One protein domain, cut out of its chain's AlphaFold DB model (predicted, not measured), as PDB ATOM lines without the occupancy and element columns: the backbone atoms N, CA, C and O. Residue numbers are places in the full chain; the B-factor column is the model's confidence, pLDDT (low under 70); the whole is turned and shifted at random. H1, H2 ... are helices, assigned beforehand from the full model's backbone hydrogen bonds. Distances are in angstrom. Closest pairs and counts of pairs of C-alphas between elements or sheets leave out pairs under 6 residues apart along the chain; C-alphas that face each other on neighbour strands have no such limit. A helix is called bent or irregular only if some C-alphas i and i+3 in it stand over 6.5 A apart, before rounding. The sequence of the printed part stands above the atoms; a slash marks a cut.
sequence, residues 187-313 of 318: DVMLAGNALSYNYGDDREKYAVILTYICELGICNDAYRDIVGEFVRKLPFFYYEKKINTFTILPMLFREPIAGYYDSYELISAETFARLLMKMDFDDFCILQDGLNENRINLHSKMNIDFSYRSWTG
ATOM      1  N   ASP A 187     127.376 101.921 154.297       97.69
ATOM      2  CA  ASP A 187     128.063 101.190 153.227       97.69
ATOM      3  C   ASP A 187     127.062 100.572 152.240       97.69
ATOM      4  O   ASP A 187     127.236 100.679 151.025       97.69
ATOM      5  N   VAL A 188     125.967  99.989 152.746       98.31
ATOM      6  CA  VAL A 188     124.865  99.469 151.912       98.31
ATOM      7  C   VAL A 188     124.255 100.574 151.048       98.31
ATOM      8  O   VAL A 188     124.013 100.366 149.855       98.31
ATOM      9  N   MET A 189     124.024 101.745 151.644       98.44
ATOM     10  CA  MET A 189     123.449 102.904 150.973       98.44
ATOM     11  C   MET A 189     124.370 103.418 149.864       98.44
ATOM     12  O   MET A 189     123.926 103.562 148.724       98.44
ATOM     13  N   LEU A 190     125.656 103.627 150.159       97.94
ATOM     14  CA  LEU A 190     126.647 104.099 149.187       97.94
ATOM     15  C   LEU A 190     126.842 103.110 148.030       97.94
ATOM     16  O   LEU A 190     126.986 103.529 146.883       97.94
ATOM     17  N   ALA A 191     126.770 101.806 148.310       97.75
ATOM     18  CA  ALA A 191     126.870 100.757 147.299       97.75
ATOM     19  C   ALA A 191     125.619 100.609 146.408       97.75
ATOM     20  O   ALA A 191     125.644  99.815 145.472       97.75
ATOM     21  N   GLY A 192     124.526 101.333 146.679       98.06
ATOM     22  CA  GLY A 192     123.281 101.225 145.906       98.06
ATOM     23  C   GLY A 192     122.440  99.987 146.237       98.06
ATOM     24  O   GLY A 192     121.530  99.644 145.488       98.06
ATOM     25  N   ASN A 193     122.728  99.297 147.344       98.00
ATOM     26  CA  ASN A 193     122.151  97.983 147.639       98.00
ATOM     27  C   ASN A 193     120.975  98.021 148.625       98.00
ATOM     28  O   ASN A 193     120.413  96.970 148.925       98.00
ATOM     29  N   ALA A 194     120.575  99.189 149.139       98.38
ATOM     30  CA  ALA A 194     119.557  99.264 150.194       98.38
ATOM     31  C   ALA A 194     118.207  98.653 149.782       98.38
ATOM     32  O   ALA A 194     117.578  97.956 150.571       98.38
ATOM     33  N   LEU A 195     117.810  98.798 148.514       98.06
ATOM     34  CA  LEU A 195     116.570  98.211 147.991       98.06
ATOM     35  C   LEU A 195     116.585  96.676 147.885       98.06
ATOM     36  O   LEU A 195     115.531  96.085 147.669       98.06
ATOM     37  N   SER A 196     117.746  96.027 148.043       97.12
ATOM     38  CA  SER A 196     117.844  94.560 148.114       97.12
ATOM     39  C   SER A 196     117.429  93.987 149.474       97.12
ATOM     40  O   SER A 196     117.198  92.782 149.580       97.12
ATOM     41  N   TYR A 197     117.312  94.835 150.500       98.44
ATOM     42  CA  TYR A 197     116.861  94.436 151.826       98.44
ATOM     43  C   TYR A 197     115.342  94.520 151.933       98.44
ATOM     44  O   TYR A 197     114.681  95.358 151.318       98.44
ATOM     45  N   ASN A 198     114.795  93.650 152.769       98.38
ATOM     46  CA  ASN A 198     113.397  93.685 153.155       98.38
ATOM     47  C   ASN A 198     113.214  94.607 154.369       98.38
ATOM     48  O   ASN A 198     114.040  94.628 155.287       98.38
ATOM     49  N   TYR A 199     112.109  95.345 154.359       97.81
ATOM     50  CA  TYR A 199     111.709  96.291 155.398       97.81
ATOM     51  C   TYR A 199     110.383  95.840 156.012       97.81
ATOM     52  O   TYR A 199     109.621  95.096 155.388       97.81
ATOM     53  N   GLY A 200     110.095  96.280 157.235       94.62
ATOM     54  CA  GLY A 200     108.871  95.931 157.954       94.62
ATOM     55  C   GLY A 200     107.598  96.364 157.222       94.62
ATOM     56  O   GLY A 200     106.605  95.632 157.232       94.62
ATOM     57  N   ASP A 201     107.648  97.530 156.575       94.44
ATOM     58  CA  ASP A 201     106.636  98.059 155.663       94.44
ATOM     59  C   ASP A 201     107.219  99.187 154.783       94.44
ATOM     60  O   ASP A 201     108.390  99.560 154.907       94.44
ATOM     61  N   ASP A 202     106.396  99.750 153.893       93.81
ATOM     62  CA  ASP A 202     106.804 100.847 153.005       93.81
ATOM     63  C   ASP A 202     107.179 102.132 153.762       93.81
ATOM     64  O   ASP A 202     108.000 102.910 153.278       93.81
ATOM     65  N   ARG A 203     106.621 102.367 154.960       95.12
ATOM     66  CA  ARG A 203     106.940 103.554 155.769       95.12
ATOM     67  C   ARG A 203     108.350 103.439 156.329       95.12
ATOM     68  O   ARG A 203     109.099 104.401 156.227       95.12
ATOM     69  N   GLU A 204     108.717 102.272 156.864       96.31
ATOM     70  CA  GLU A 204     110.090 101.980 157.296       96.31
ATOM     71  C   GLU A 204     111.056 102.112 156.114       96.31
ATOM     72  O   GLU A 204     112.069 102.802 156.213       96.31
ATOM     73  N   LYS A 205     110.703 101.538 154.960       97.50
ATOM     74  CA  LYS A 205     111.513 101.631 153.740       97.50
ATOM     75  C   LYS A 205     111.777 103.081 153.326       97.50
ATOM     76  O   LYS A 205     112.934 103.447 153.112       97.50
ATOM     77  N   TYR A 206     110.735 103.913 153.231       96.88
ATOM     78  CA  TYR A 206     110.893 105.336 152.913       96.88
ATOM     79  C   TYR A 206     111.690 106.072 153.987       96.88
ATOM     80  O   TYR A 206     112.634 106.787 153.657       96.88
ATOM     81  N   ALA A 207     111.337 105.882 155.260       97.06
ATOM     82  CA  ALA A 207     111.976 106.560 156.379       97.06
ATOM     83  C   ALA A 207     113.478 106.283 156.431       97.06
ATOM     84  O   ALA A 207     114.254 107.205 156.647       97.06
ATOM     85  N   VAL A 208     113.901 105.046 156.186       97.38
ATOM     86  CA  VAL A 208     115.314 104.667 156.216       97.38
ATOM     87  C   VAL A 208     116.032 105.186 154.974       97.38
ATOM     88  O   VAL A 208     116.976 105.964 155.087       97.38
ATOM     89  N   ILE A 209     115.591 104.784 153.778       98.56
ATOM     90  CA  ILE A 209     116.338 105.052 152.542       98.56
ATOM     91  C   ILE A 209     116.412 106.554 152.260       98.56
ATOM     92  O   ILE A 209     117.493 107.067 151.973       98.56
ATOM     93  N   LEU A 210     115.290 107.274 152.364       98.44
ATOM     94  CA  LEU A 210     115.256 108.697 152.023       98.44
ATOM     95  C   LEU A 210     116.024 109.543 153.039       98.44
ATOM     96  O   LEU A 210     116.711 110.475 152.631       98.44
ATOM     97  N   THR A 211     115.984 109.192 154.329       97.44
ATOM     98  CA  THR A 211     116.801 109.862 155.355       97.44
ATOM     99  C   THR A 211     118.285 109.712 155.043       97.44
ATOM    100  O   THR A 211     118.984 110.716 154.959       97.44
ATOM    101  N   TYR A 212     118.765 108.495 154.761       98.19
ATOM    102  CA  TYR A 212     120.172 108.296 154.401       98.19
ATOM    103  C   TYR A 212     120.564 109.017 153.104       98.19
ATOM    104  O   TYR A 212     121.660 109.569 153.035       98.19
ATOM    105  N   ILE A 213     119.689 109.050 152.090       98.50
ATOM    106  CA  ILE A 213     119.925 109.839 150.869       98.50
ATOM    107  C   ILE A 213     120.117 111.316 151.217       98.50
ATOM    108  O   ILE A 213     121.086 111.929 150.772       98.50
ATOM    109  N   CYS A 214     119.220 111.861 152.036       97.31
ATOM    110  CA  CYS A 214     119.207 113.265 152.425       97.31
ATOM    111  C   CYS A 214     120.405 113.661 153.294       97.31
ATOM    112  O   CYS A 214     121.034 114.687 153.046       97.31
ATOM    113  N   GLU A 215     120.726 112.860 154.306       95.94
ATOM    114  CA  GLU A 215     121.797 113.148 155.263       95.94
ATOM    115  C   GLU A 215     123.188 112.996 154.648       95.94
ATOM    116  O   GLU A 215     124.102 113.750 154.981       95.94
ATOM    117  N   LEU A 216     123.359 112.026 153.745       97.25
ATOM    118  CA  LEU A 216     124.650 111.732 153.123       97.25
ATOM    119  C   LEU A 216     124.817 112.369 151.736       97.25
ATOM    120  O   LEU A 216     125.898 112.260 151.160       97.25
ATOM    121  N   GLY A 217     123.779 113.013 151.193       97.31
ATOM    122  CA  GLY A 217     123.809 113.609 149.855       97.31
ATOM    123  C   GLY A 217     124.009 112.576 148.745       97.31
ATOM    124  O   GLY A 217     124.802 112.800 147.831       97.31
ATOM    125  N   ILE A 218     123.355 111.415 148.844       98.25
ATOM    126  CA  ILE A 218     123.571 110.307 147.903       98.25
ATOM    127  C   ILE A 218     122.891 110.611 146.572       98.25
ATOM    128  O   ILE A 218     121.670 110.672 146.495       98.25
ATOM    129  N   CYS A 219     123.692 110.696 145.514       98.12
ATOM    130  CA  CYS A 219     123.241 110.740 144.128       98.12
ATOM    131  C   CYS A 219     123.575 109.403 143.454       98.12
ATOM    132  O   CYS A 219     124.671 109.217 142.928       98.12
ATOM    133  N   ASN A 220     122.651 108.446 143.539       98.25
ATOM    134  CA  ASN A 220     122.804 107.099 142.984       98.25
ATOM    135  C   ASN A 220     121.515 106.658 142.269       98.25
ATOM    136  O   ASN A 220     120.429 106.694 142.863       98.25
ATOM    137  N   ASP A 221     121.640 106.224 141.012       98.31
ATOM    138  CA  ASP A 221     120.519 105.831 140.151       98.31
ATOM    139  C   ASP A 221     119.738 104.628 140.685       98.31
ATOM    140  O   ASP A 221     118.542 104.525 140.422       98.31
ATOM    141  N   ALA A 222     120.357 103.778 141.513       98.38
ATOM    142  CA  ALA A 222     119.658 102.689 142.194       98.38
ATOM    143  C   ALA A 222     118.460 103.186 143.024       98.38
ATOM    144  O   ALA A 222     117.508 102.442 143.232       98.38
ATOM    145  N   TYR A 223     118.476 104.445 143.478       98.62
ATOM    146  CA  TYR A 223     117.399 105.036 144.276       98.62
ATOM    147  C   TYR A 223     116.459 105.954 143.493       98.62
ATOM    148  O   TYR A 223     115.531 106.513 144.080       98.62
ATOM    149  N   ARG A 224     116.651 106.108 142.178       98.38
ATOM    150  CA  ARG A 224     115.838 107.022 141.363       98.38
ATOM    151  C   ARG A 224     114.352 106.679 141.425       98.38
ATOM    152  O   ARG A 224     113.524 107.572 141.594       98.38
ATOM    153  N   ASP A 225     114.026 105.392 141.380       98.19
ATOM    154  CA  ASP A 225     112.638 104.935 141.422       98.19
ATOM    155  C   ASP A 225     111.972 105.213 142.770       98.19
ATOM    156  O   ASP A 225     110.865 105.749 142.792       98.19
ATOM    157  N   ILE A 226     112.635 104.920 143.897       98.38
ATOM    158  CA  ILE A 226     112.045 105.154 145.226       98.38
ATOM    159  C   ILE A 226     111.913 106.649 145.540       98.38
ATOM    160  O   ILE A 226     110.880 107.062 146.069       98.38
ATOM    161  N   VAL A 227     112.911 107.468 145.181       98.44
ATOM    162  CA  VAL A 227     112.824 108.930 145.329       98.44
ATOM    163  C   VAL A 227     111.689 109.460 144.461       98.44
ATOM    164  O   VAL A 227     110.809 110.166 144.952       98.44
ATOM    165  N   GLY A 228     111.642 109.061 143.190       98.12
ATOM    166  CA  GLY A 228     110.609 109.524 142.278       98.12
ATOM    167  C   GLY A 228     109.207 109.047 142.652       98.12
ATOM    168  O   GLY A 228     108.238 109.780 142.475       98.12
ATOM    169  N   GLU A 229     109.054 107.831 143.172       97.75
ATOM    170  CA  GLU A 229     107.779 107.343 143.697       97.75
ATOM    171  C   GLU A 229     107.322 108.177 144.897       97.75
ATOM    172  O   GLU A 229     106.174 108.630 144.920       97.75
ATOM    173  N   PHE A 230     108.218 108.424 145.857       97.88
ATOM    174  CA  PHE A 230     107.922 109.245 147.026       97.88
ATOM    175  C   PHE A 230     107.509 110.664 146.621       97.88
ATOM    176  O   PHE A 230     106.469 111.137 147.068       97.88
ATOM    177  N   VAL A 231     108.261 111.321 145.732       97.19
ATOM    178  CA  VAL A 231     107.985 112.699 145.293       97.19
ATOM    179  C   VAL A 231     106.668 112.801 144.513       97.19
ATOM    180  O   VAL A 231     105.892 113.730 144.734       97.19
ATOM    181  N   ARG A 232     106.355 111.831 143.641       96.69
ATOM    182  CA  ARG A 232     105.091 111.826 142.874       96.69
ATOM    183  C   ARG A 232     103.862 111.569 143.744       96.69
ATOM    184  O   ARG A 232     102.778 112.064 143.424       96.69
ATOM    185  N   LYS A 233     104.003 110.750 144.793       95.56
ATOM    186  CA  LYS A 233     102.883 110.320 145.646       95.56
ATOM    187  C   LYS A 233     102.711 111.167 146.905       95.56
ATOM    188  O   LYS A 233     101.580 111.271 147.371       95.56
ATOM    189  N   LEU A 234     103.800 111.712 147.452       94.81
ATOM    190  CA  LEU A 234     103.890 112.339 148.776       94.81
ATOM    191  C   LEU A 234     103.049 111.584 149.819       94.81
ATOM    192  O   LEU A 234     102.030 112.100 150.291       94.81
ATOM    193  N   PRO A 235     103.402 110.323 150.136       94.94
ATOM    194  CA  PRO A 235     102.631 109.535 151.088       94.94
ATOM    195  C   PRO A 235     102.591 110.256 152.436       94.94
ATOM    196  O   PRO A 235     103.615 110.750 152.883       94.94
ATOM    197  N   PHE A 236     101.432 110.305 153.091       93.62
ATOM    198  CA  PHE A 236     101.294 110.868 154.436       93.62
ATOM    199  C   PHE A 236     101.670 109.789 155.461       93.62
ATOM    200  O   PHE A 236     100.917 108.824 155.625       93.62
ATOM    201  N   PHE A 237     102.836 109.897 156.106       94.00
ATOM    202  CA  PHE A 237     103.265 108.919 157.108       94.00
ATOM    203  C   PHE A 237     104.147 109.510 158.209       94.00
ATOM    204  O   PHE A 237     104.827 110.516 158.018       94.00
ATOM    205  N   TYR A 238     104.201 108.780 159.327       92.88
ATOM    206  CA  TYR A 238     105.174 108.958 160.402       92.88
ATOM    207  C   TYR A 238     105.849 107.628 160.707       92.88
ATOM    208  O   TYR A 238     105.212 106.570 160.691       92.88
ATOM    209  N   TYR A 239     107.129 107.706 161.037       92.88
ATOM    210  CA  TYR A 239     107.971 106.605 161.455       92.88
ATOM    211  C   TYR A 239     108.742 107.019 162.718       92.88
ATOM    212  O   TYR A 239     109.323 108.104 162.791       92.88
ATOM    213  N   GLU A 240     108.660 106.188 163.763       88.12
ATOM    214  CA  GLU A 240     109.275 106.422 165.087       88.12
ATOM    215  C   GLU A 240     109.031 107.824 165.692       88.12
ATOM    216  O   GLU A 240     109.836 108.340 166.465       88.12
ATOM    217  N   LYS A 241     107.891 108.452 165.359       81.25
ATOM    218  CA  LYS A 241     107.470 109.802 165.796       81.25
ATOM    219  C   LYS A 241     108.400 110.960 165.394       81.25
ATOM    220  O   LYS A 241     108.105 112.094 165.751       81.25
ATOM    221  N   LYS A 242     109.498 110.701 164.680       85.38
ATOM    222  CA  LYS A 242     110.494 111.717 164.299       85.38
ATOM    223  C   LYS A 242     110.619 111.885 162.795       85.38
ATOM    224  O   LYS A 242     110.726 113.007 162.325       85.38
ATOM    225  N   ILE A 243     110.613 110.776 162.061       92.31
ATOM    226  CA  ILE A 243     110.780 110.790 160.612       92.31
ATOM    227  C   ILE A 243     109.395 110.797 159.991       92.31
ATOM    228  O   ILE A 243     108.583 109.909 160.249       92.31
ATOM    229  N   ASN A 244     109.106 111.800 159.180       94.06
ATOM    230  CA  ASN A 244     107.838 111.907 158.480       94.06
ATOM    231  C   ASN A 244     108.030 112.560 157.108       94.06
ATOM    232  O   ASN A 244     109.122 112.999 156.727       94.06
ATOM    233  N   THR A 245     106.944 112.616 156.348       95.44
ATOM    234  CA  THR A 245     106.918 113.217 155.013       95.44
ATOM    235  C   THR A 245     107.385 114.671 155.027       95.44
ATOM    236  O   THR A 245     108.109 115.083 154.127       95.44
ATOM    237  N   PHE A 246     107.018 115.433 156.056       94.31
ATOM    238  CA  PHE A 246     107.284 116.869 156.191       94.31
ATOM    239  C   PHE A 246     108.740 117.171 156.532       94.31
ATOM    240  O   PHE A 246     109.249 118.211 156.131       94.31
ATOM    241  N   THR A 247     109.430 116.246 157.202       94.69
ATOM    242  CA  THR A 247     110.871 116.339 157.459       94.69
ATOM    243  C   THR A 247     111.702 115.896 156.255       94.69
ATOM    244  O   THR A 247     112.750 116.474 155.985       94.69
ATOM    245  N   ILE A 248     111.246 114.883 155.505       96.56
ATOM    246  CA  ILE A 248     111.977 114.351 154.341       96.56
ATOM    247  C   ILE A 248     111.814 115.260 153.120       96.56
ATOM    248  O   ILE A 248     112.773 115.486 152.383       96.56
ATOM    249  N   LEU A 249     110.602 115.773 152.889       96.06
ATOM    250  CA  LEU A 249     110.268 116.502 151.671       96.06
ATOM    251  C   LEU A 249     111.199 117.701 151.427       96.06
ATOM    252  O   LEU A 249     111.789 117.741 150.353       96.06
ATOM    253  N   PRO A 250     111.425 118.633 152.372       95.94
ATOM    254  CA  PRO A 250     112.362 119.732 152.151       95.94
ATOM    255  C   PRO A 250     113.770 119.238 151.802       95.94
ATOM    256  O   PRO A 250     114.392 119.724 150.863       95.94
ATOM    257  N   MET A 251     114.252 118.201 152.482       96.69
ATOM    258  CA  MET A 251     115.601 117.681 152.268       96.69
ATOM    259  C   MET A 251     115.825 117.166 150.839       96.69
ATOM    260  O   MET A 251     116.884 117.419 150.265       96.69
ATOM    261  N   LEU A 252     114.826 116.511 150.236       96.88
ATOM    262  CA  LEU A 252     114.902 116.019 148.851       96.88
ATOM    263  C   LEU A 252     114.958 117.141 147.804       96.88
ATOM    264  O   LEU A 252     115.411 116.917 146.686       96.88
ATOM    265  N   PHE A 253     114.524 118.349 148.163       96.25
ATOM    266  CA  PHE A 253     114.522 119.518 147.283       96.25
ATOM    267  C   PHE A 253     115.769 120.403 147.449       96.25
ATOM    268  O   PHE A 253     115.857 121.471 146.833       96.25
ATOM    269  N   ARG A 254     116.762 119.944 148.225       95.00
ATOM    270  CA  ARG A 254     118.103 120.540 148.296       95.00
ATOM    271  C   ARG A 254     118.990 120.046 147.156       95.00
ATOM    272  O   ARG A 254     118.966 118.872 146.803       95.00
ATOM    273  N   GLU A 255     119.858 120.912 146.648       94.50
ATOM    274  CA  GLU A 255     120.926 120.481 145.741       94.50
ATOM    275  C   GLU A 255     122.052 119.752 146.503       94.50
ATOM    276  O   GLU A 255     122.345 120.124 147.644       94.50
ATOM    277  N   PRO A 256     122.704 118.733 145.901       96.31
ATOM    278  CA  PRO A 256     122.532 118.249 144.520       96.31
ATOM    279  C   PRO A 256     121.414 117.199 144.335       96.31
ATOM    280  O   PRO A 256     121.221 116.701 143.227       96.31
ATOM    281  N   ILE A 257     120.711 116.820 145.408       97.81
ATOM    282  CA  ILE A 257     119.706 115.742 145.403       97.81
ATOM    283  C   ILE A 257     118.550 116.092 144.462       97.81
ATOM    284  O   ILE A 257     118.155 115.272 143.631       97.81
ATOM    285  N   ALA A 258     118.042 117.320 144.568       96.94
ATOM    286  CA  ALA A 258     116.909 117.797 143.792       96.94
ATOM    287  C   ALA A 258     117.173 117.714 142.289       96.94
ATOM    288  O   ALA A 258     116.359 117.127 141.576       96.94
ATOM    289  N   GLY A 259     118.313 118.246 141.832       97.62
ATOM    290  CA  GLY A 259     118.711 118.198 140.431       97.62
ATOM    291  C   GLY A 259     119.067 116.793 139.951       97.62
ATOM    292  O   GLY A 259     118.763 116.446 138.818       97.62
ATOM    293  N   TYR A 260     119.672 115.947 140.791       98.56
ATOM    294  CA  TYR A 260     120.030 114.588 140.375       98.56
ATOM    295  C   TYR A 260     118.808 113.685 140.165       98.56
ATOM    296  O   TYR A 260     118.791 112.884 139.227       98.56
ATOM    297  N   TYR A 261     117.805 113.789 141.040       98.44
ATOM    298  CA  TYR A 261     116.586 112.973 140.999       98.44
ATOM    299  C   TYR A 261     115.407 113.643 140.281       98.44
ATOM    300  O   TYR A 261     114.302 113.102 140.319       98.44
ATOM    301  N   ASP A 262     115.628 114.798 139.647       97.31
ATOM    302  CA  ASP A 262     114.600 115.575 138.942       97.31
ATOM    303  C   ASP A 262     113.387 115.886 139.844       97.31
ATOM    304  O   ASP A 262     112.222 115.821 139.445       97.31
ATOM    305  N   SER A 263     113.643 116.160 141.129       95.50
ATOM    306  CA  SER A 263     112.580 116.225 142.142       95.50
ATOM    307  C   SER A 263     111.543 117.295 141.807       95.50
ATOM    308  O   SER A 263     110.354 117.076 142.026       95.50
ATOM    309  N   TYR A 264     111.968 118.425 141.234       93.81
ATOM    310  CA  TYR A 264     111.084 119.525 140.843       93.81
ATOM    311  C   TYR A 264     110.183 119.200 139.650       93.81
ATOM    312  O   TYR A 264     109.090 119.754 139.557       93.81
ATOM    313  N   GLU A 265     110.635 118.334 138.753       94.19
ATOM    314  CA  GLU A 265     109.925 117.887 137.560       94.19
ATOM    315  C   GLU A 265     108.903 116.796 137.902       94.19
ATOM    316  O   GLU A 265     107.894 116.635 137.214       94.19
ATOM    317  N   LEU A 266     109.159 116.036 138.971       95.75
ATOM    318  CA  LEU A 266     108.319 114.920 139.399       95.75
ATOM    319  C   LEU A 266     107.141 115.332 140.284       95.75
ATOM    320  O   LEU A 266     106.108 114.657 140.277       95.75
ATOM    321  N   ILE A 267     107.290 116.395 141.073       94.50
ATOM    322  CA  ILE A 267     106.216 116.881 141.940       94.50
ATOM    323  C   ILE A 267     105.152 117.631 141.126       94.50
ATOM    324  O   ILE A 267     105.459 118.386 140.208       94.50
ATOM    325  N   SER A 268     103.879 117.452 141.484       91.69
ATOM    326  CA  SER A 268     102.758 118.181 140.883       91.69
ATOM    327  C   SER A 268     102.024 119.028 141.918       91.69
ATOM    328  O   SER A 268     101.964 118.678 143.103       91.69
ATOM    329  N   ALA A 269     101.406 120.121 141.457       89.31
ATOM    330  CA  ALA A 269     100.589 120.982 142.307       89.31
ATOM    331  C   ALA A 269      99.429 120.204 142.957       89.31
ATOM    332  O   ALA A 269      99.132 120.401 144.131       89.31
ATOM    333  N   GLU A 270      98.824 119.254 142.236       90.12
ATOM    334  CA  GLU A 270      97.753 118.401 142.763       90.12
ATOM    335  C   GLU A 270      98.236 117.503 143.912       90.12
ATOM    336  O   GLU A 270      97.588 117.419 144.957       90.12
ATOM    337  N   THR A 271      99.378 116.825 143.755       90.75
ATOM    338  CA  THR A 271      99.924 115.977 144.824       90.75
ATOM    339  C   THR A 271     100.301 116.815 146.041       90.75
ATOM    340  O   THR A 271      99.964 116.430 147.161       90.75
ATOM    341  N   PHE A 272     100.935 117.970 145.837       91.19
ATOM    342  CA  PHE A 272     101.303 118.853 146.940       91.19
ATOM    343  C   PHE A 272     100.066 119.412 147.663       91.19
ATOM    344  O   PHE A 272     100.000 119.342 148.887       91.19
ATOM    345  N   ALA A 273      99.032 119.844 146.930       88.88
ATOM    346  CA  ALA A 273      97.760 120.280 147.511       88.88
ATOM    347  C   ALA A 273      97.092 119.177 148.348       88.88
ATOM    348  O   ALA A 273      96.657 119.429 149.468       88.88
ATOM    349  N   ARG A 274      97.047 117.936 147.843       89.81
ATOM    350  CA  ARG A 274      96.485 116.791 148.586       89.81
ATOM    351  C   ARG A 274      97.252 116.476 149.864       89.81
ATOM    352  O   ARG A 274      96.642 115.996 150.817       89.81
ATOM    353  N   LEU A 275      98.568 116.690 149.877       91.44
ATOM    354  CA  LEU A 275      99.368 116.542 151.087       91.44
ATOM    355  C   LEU A 275      98.975 117.618 152.113       91.44
ATOM    356  O   LEU A 275      98.700 117.272 153.257       91.44
ATOM    357  N   LEU A 276      98.874 118.885 151.688       89.00
ATOM    358  CA  LEU A 276      98.484 120.006 152.555       89.00
ATOM    359  C   LEU A 276      97.096 119.811 153.181       89.00
ATOM    360  O   LEU A 276      96.936 120.052 154.371       89.00
ATOM    361  N   MET A 277      96.119 119.287 152.432       87.88
ATOM    362  CA  MET A 277      94.766 119.004 152.954       87.88
ATOM    363  C   MET A 277      94.730 117.976 154.095       87.88
ATOM    364  O   MET A 277      93.717 117.870 154.780       87.88
ATOM    365  N   LYS A 278      95.784 117.169 154.261       90.06
ATOM    366  CA  LYS A 278      95.855 116.133 155.301       90.06
ATOM    367  C   LYS A 278      96.587 116.589 156.561       90.06
ATOM    368  O   LYS A 278      96.521 115.868 157.551       90.06
ATOM    369  N   MET A 279      97.308 117.708 156.503       90.62
ATOM    370  CA  MET A 279      98.126 118.211 157.609       90.62
ATOM    371  C   MET A 279      97.266 118.833 158.701       90.62
ATOM    372  O   MET A 279      96.294 119.534 158.408       90.62
ATOM    373  N   ASP A 280      97.673 118.641 159.951       90.25
ATOM    374  CA  ASP A 280      97.278 119.544 161.027       90.25
ATOM    375  C   ASP A 280      98.204 120.781 161.094       90.25
ATOM    376  O   ASP A 280      99.044 121.017 160.217       90.25
ATOM    377  N   PHE A 281      98.010 121.633 162.103       87.69
ATOM    378  CA  PHE A 281      98.832 122.835 162.272       87.69
ATOM    379  C   PHE A 281     100.304 122.509 162.534       87.69
ATOM    380  O   PHE A 281     101.182 123.182 161.993       87.69
ATOM    381  N   ASP A 282     100.570 121.485 163.343       91.12
ATOM    382  CA  ASP A 282     101.926 121.131 163.753       91.12
ATOM    383  C   ASP A 282     102.702 120.569 162.554       91.12
ATOM    384  O   ASP A 282     103.841 120.969 162.303       91.12
ATOM    385  N   ASP A 283     102.058 119.726 161.745       92.88
ATOM    386  CA  ASP A 283     102.594 119.222 160.480       92.88
ATOM    387  C   ASP A 283     102.957 120.341 159.505       92.88
ATOM    388  O   ASP A 283     104.034 120.333 158.895       92.88
ATOM    389  N   PHE A 284     102.056 121.315 159.362       90.81
ATOM    390  CA  PHE A 284     102.272 122.467 158.498       90.81
ATOM    391  C   PHE A 284     103.471 123.294 158.971       90.81
ATOM    392  O   PHE A 284     104.307 123.668 158.147       90.81
ATOM    393  N   CYS A 285     103.592 123.537 160.281       91.12
ATOM    394  CA  CYS A 285     104.745 124.223 160.861       91.12
ATOM    395  C   CYS A 285     106.051 123.469 160.580       91.12
ATOM    396  O   CYS A 285     106.999 124.079 160.093       91.12
ATOM    397  N   ILE A 286     106.082 122.146 160.781       93.44
ATOM    398  CA  ILE A 286     107.265 121.317 160.490       93.44
ATOM    399  C   ILE A 286     107.669 121.439 159.016       93.44
ATOM    400  O   ILE A 286     108.846 121.651 158.712       93.44
ATOM    401  N   LEU A 287     106.708 121.325 158.090       93.62
ATOM    402  CA  LEU A 287     106.994 121.473 156.663       93.62
ATOM    403  C   LEU A 287     107.505 122.884 156.350       93.62
ATOM    404  O   LEU A 287     108.478 123.034 155.614       93.62
ATOM    405  N   GLN A 288     106.839 123.916 156.867       91.25
ATOM    406  CA  GLN A 288     107.170 125.307 156.577       91.25
ATOM    407  C   GLN A 288     108.566 125.672 157.088       91.25
ATOM    408  O   GLN A 288     109.346 126.265 156.338       91.25
ATOM    409  N   ASP A 289     108.901 125.282 158.315       93.69
ATOM    410  CA  ASP A 289     110.226 125.486 158.898       93.69
ATOM    411  C   ASP A 289     111.284 124.756 158.072       93.69
ATOM    412  O   ASP A 289     112.260 125.369 157.638       93.69
ATOM    413  N   GLY A 290     111.032 123.490 157.725       94.06
ATOM    414  CA  GLY A 290     111.919 122.717 156.865       94.06
ATOM    415  C   GLY A 290     112.125 123.363 155.490       94.06
ATOM    416  O   GLY A 290     113.255 123.469 155.025       94.06
ATOM    417  N   LEU A 291     111.082 123.861 154.824       93.25
ATOM    418  CA  LEU A 291     111.233 124.559 153.540       93.25
ATOM    419  C   LEU A 291     112.035 125.861 153.687       93.25
ATOM    420  O   LEU A 291     112.926 126.131 152.876       93.25
ATOM    421  N   ASN A 292     111.764 126.642 154.735       92.06
ATOM    422  CA  ASN A 292     112.443 127.908 155.010       92.06
ATOM    423  C   ASN A 292     113.932 127.707 155.308       92.06
ATOM    424  O   ASN A 292     114.779 128.372 154.706       92.06
ATOM    425  N   GLU A 293     114.259 126.765 156.194       93.81
ATOM    426  CA  GLU A 293     115.632 126.451 156.590       93.81
ATOM    427  C   GLU A 293     116.502 126.082 155.389       93.81
ATOM    428  O   GLU A 293     117.688 126.414 155.349       93.81
ATOM    429  N   ASN A 294     115.918 125.415 154.390       91.25
ATOM    430  CA  ASN A 294     116.650 125.005 153.194       91.25
ATOM    431  C   ASN A 294     116.393 125.899 151.978       91.25
ATOM    432  O   ASN A 294     116.873 125.596 150.888       91.25
ATOM    433  N   ARG A 295     115.721 127.041 152.175       91.75
ATOM    434  CA  ARG A 295     115.470 128.065 151.149       91.75
ATOM    435  C   ARG A 295     114.723 127.521 149.928       91.75
ATOM    436  O   ARG A 295     114.979 127.932 148.798       91.75
ATOM    437  N   ILE A 296     113.792 126.602 150.159       91.69
ATOM    438  CA  ILE A 296     112.994 125.966 149.115       91.69
ATOM    439  C   ILE A 296     111.656 126.686 149.009       91.69
ATOM    440  O   ILE A 296     110.893 126.762 149.969       91.69
ATOM    441  N   ASN A 297     111.332 127.176 147.813       85.38
ATOM    442  CA  ASN A 297     110.075 127.871 147.560       85.38
ATOM    443  C   ASN A 297     109.129 127.038 146.676       85.38
ATOM    444  O   ASN A 297     108.886 127.360 145.512       85.38
ATOM    445  N   LEU A 298     108.604 125.940 147.234       82.69
ATOM    446  CA  LEU A 298     107.663 125.063 146.521       82.69
ATOM    447  C   LEU A 298     106.343 125.765 146.185       82.69
ATOM    448  O   LEU A 298     105.797 125.546 145.109       82.69
ATOM    449  N   HIS A 299     105.835 126.619 147.075       73.31
ATOM    450  CA  HIS A 299     104.525 127.250 146.904       73.31
ATOM    451  C   HIS A 299     104.472 128.215 145.715       73.31
ATOM    452  O   HIS A 299     103.531 128.145 144.924       73.31
ATOM    453  N   SER A 300     105.497 129.060 145.534       72.25
ATOM    454  CA  SER A 300     105.568 129.959 144.373       72.25
ATOM    455  C   SER A 300     105.685 129.175 143.069       72.25
ATOM    456  O   SER A 300     105.026 129.507 142.088       72.25
ATOM    457  N   LYS A 301     106.471 128.092 143.075       72.50
ATOM    458  CA  LYS A 301     106.683 127.237 141.905       72.50
ATOM    459  C   LYS A 301     105.436 126.432 141.533       72.50
ATOM    460  O   LYS A 301     105.204 126.198 140.353       72.50
ATOM    461  N   MET A 302     104.627 126.044 142.519       79.94
ATOM    462  CA  MET A 302     103.386 125.287 142.314       79.94
ATOM    463  C   MET A 302     102.150 126.166 142.107       79.94
ATOM    464  O   MET A 302     101.084 125.634 141.809       79.94
ATOM    465  N   ASN A 303     102.279 127.490 142.257       75.50
ATOM    466  CA  ASN A 303     101.168 128.443 142.236       75.50
ATOM    467  C   ASN A 303     100.033 128.059 143.210       75.50
ATOM    468  O   ASN A 303      98.851 128.106 142.867       75.50
ATOM    469  N   ILE A 304     100.406 127.636 144.422       72.31
ATOM    470  CA  ILE A 304      99.469 127.271 145.491       72.31
ATOM    471  C   ILE A 304      99.541 128.335 146.582       72.31
ATOM    472  O   ILE A 304     100.633 128.662 147.050       72.31
ATOM    473  N   ASP A 305      98.384 128.850 147.004       67.75
ATOM    474  CA  ASP A 305      98.309 129.746 148.158       67.75
ATOM    475  C   ASP A 305      98.705 128.987 149.433       67.75
ATOM    476  O   ASP A 305      98.088 127.992 149.808       67.75
ATOM    477  N   PHE A 306      99.771 129.442 150.086       66.38
ATOM    478  CA  PHE A 306     100.420 128.764 151.208       66.38
ATOM    479  C   PHE A 306     100.215 129.554 152.505       66.38
ATOM    480  O   PHE A 306     101.162 129.863 153.227       66.38
ATOM    481  N   SER A 307      98.964 129.935 152.779       62.97
ATOM    482  CA  SER A 307      98.564 130.642 153.998       62.97
ATOM    483  C   SER A 307      97.647 129.753 154.845       62.97
ATOM    484  O   SER A 307      96.546 129.412 154.429       62.97
ATOM    485  N   TYR A 308      98.062 129.374 156.062       53.81
ATOM    486  CA  TYR A 308      97.283 128.473 156.940       53.81
ATOM    487  C   TYR A 308      95.820 128.936 157.164       53.81
ATOM    488  O   TYR A 308      94.909 128.123 157.339       53.81
ATOM    489  N   ARG A 309      95.569 130.254 157.087       50.09
ATOM    490  CA  ARG A 309      94.226 130.858 157.177       50.09
ATOM    491  C   ARG A 309      93.332 130.573 155.968       50.09
ATOM    492  O   ARG A 309      92.125 130.472 156.152       50.09
ATOM    493  N   SER A 310      93.881 130.433 154.761       52.84
ATOM    494  CA  SER A 310      93.097 130.042 153.580       52.84
ATOM    495  C   SER A 310      92.752 128.546 153.577       52.84
ATOM    496  O   SER A 310      91.761 128.163 152.965       52.84
ATOM    497  N   TRP A 311      93.507 127.715 154.307       52.59
ATOM    498  CA  TRP A 311      93.333 126.255 154.344       52.59
ATOM    499  C   TRP A 311      92.331 125.759 155.392       52.59
ATOM    500  O   TRP A 311      91.591 124.813 155.137       52.59
ATOM    501  N   THR A 312      92.254 126.406 156.556       52.81
ATOM    502  CA  THR A 312      91.304 126.028 157.625       52.81
ATOM    503  C   THR A 312      89.918 126.671 157.476       52.81
ATOM    504  O   THR A 312      88.985 126.296 158.182       52.81
ATOM    505  N   GLY A 313      89.759 127.617 156.543       45.97
ATOM    506  CA  GLY A 313      88.562 128.452 156.385       45.97
ATOM    507  C   GLY A 313      87.546 128.025 155.317       45.97
ATOM    508  O   GLY A 313      86.694 128.841 154.982       45.97
TER     509      GLY A 313
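What this domain is: This is residues 187 to 313 of the 318 residues of an uncharacterized protein of Coprococcus eutactus (UniProt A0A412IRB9). Three helices, H2, H4 and H8, lie side by side in a row with H4 in the middle, while H3 and the short helices H5, H6 and H9 make a second layer over one side of that row. H3 crosses H2, H7 lies toward one end beyond H3, and H1 and H10 sit at opposite ends of the long axis. The printed part has 127 residues with ten named helices, H1 to H10 in order, and no named strand: the class is all helix. It is compact, with a radius of gyration of the C-alphas of 14.4 A, yet elongated in outline, spanning 47 by 29 by 24 A.

Where its parts are: Start with the longest helix, H2, residues 202 to 216: find C-alpha 202 at (106.804, 100.847, 153.005) and go 20.9 A to C-alpha 216. Before it comes H1, residues 187 to 190, beginning at (128.063, 101.190, 153.227). After it look for H3, residues 221 to 233, 19.0 A long and irregular, with C-alphas 222 and 225 7.4 A apart. Next are H4, residues 245 to 252, 10.5 A; H5, residues 257 to 260; H6, residues 263 to 266; and H7, residues 269 to 276, 10.5 A. H8, residues 281 to 293, covers 18.1 A; H9 is residues 298 to 302, and H10, residues 308 to 312, ends at (91.304, 126.028, 157.625).

How they stand to each other: H2 is the hub, touching H1, H3 and H4. Look at Cys 214 and Met 251, whose C-alphas, 5.7 A apart, are the closest of H2 and H4; these run the same way at 36 degrees, only just a steep tilt. H4 touches H8 at a shallow tilt of 12 degrees, the same way, closest at the C-alphas of Phe 246 and Leu 287, 4.6 A. H3 only just touches H2, with 3 pairs of C-alphas within 8 A, closest at Leu 210 and Val 227, 7.1 A; the tilt is steep, 61 degrees, opposite ways. H3 touches H6 with residues 227 to 232 alone. H5, H7, H9 and H10 touch no helix. Every O i to N i+4 pair is within hydrogen-bond range in H7, H8, H9 and H10, against 10 of 11 in H2, 7 of 9 in H3 and 2 of 4 in H4; H1, H5 and H6 are too short for such a pair.

The domain as a whole: The C-alphas of Ala 191 and Gly 313, the two farthest apart, are 48.1 A apart. The printed part has no cut. The links H1 to H2 and H3 to H4 are long. Confidence is under 70 at residues 305 to 313.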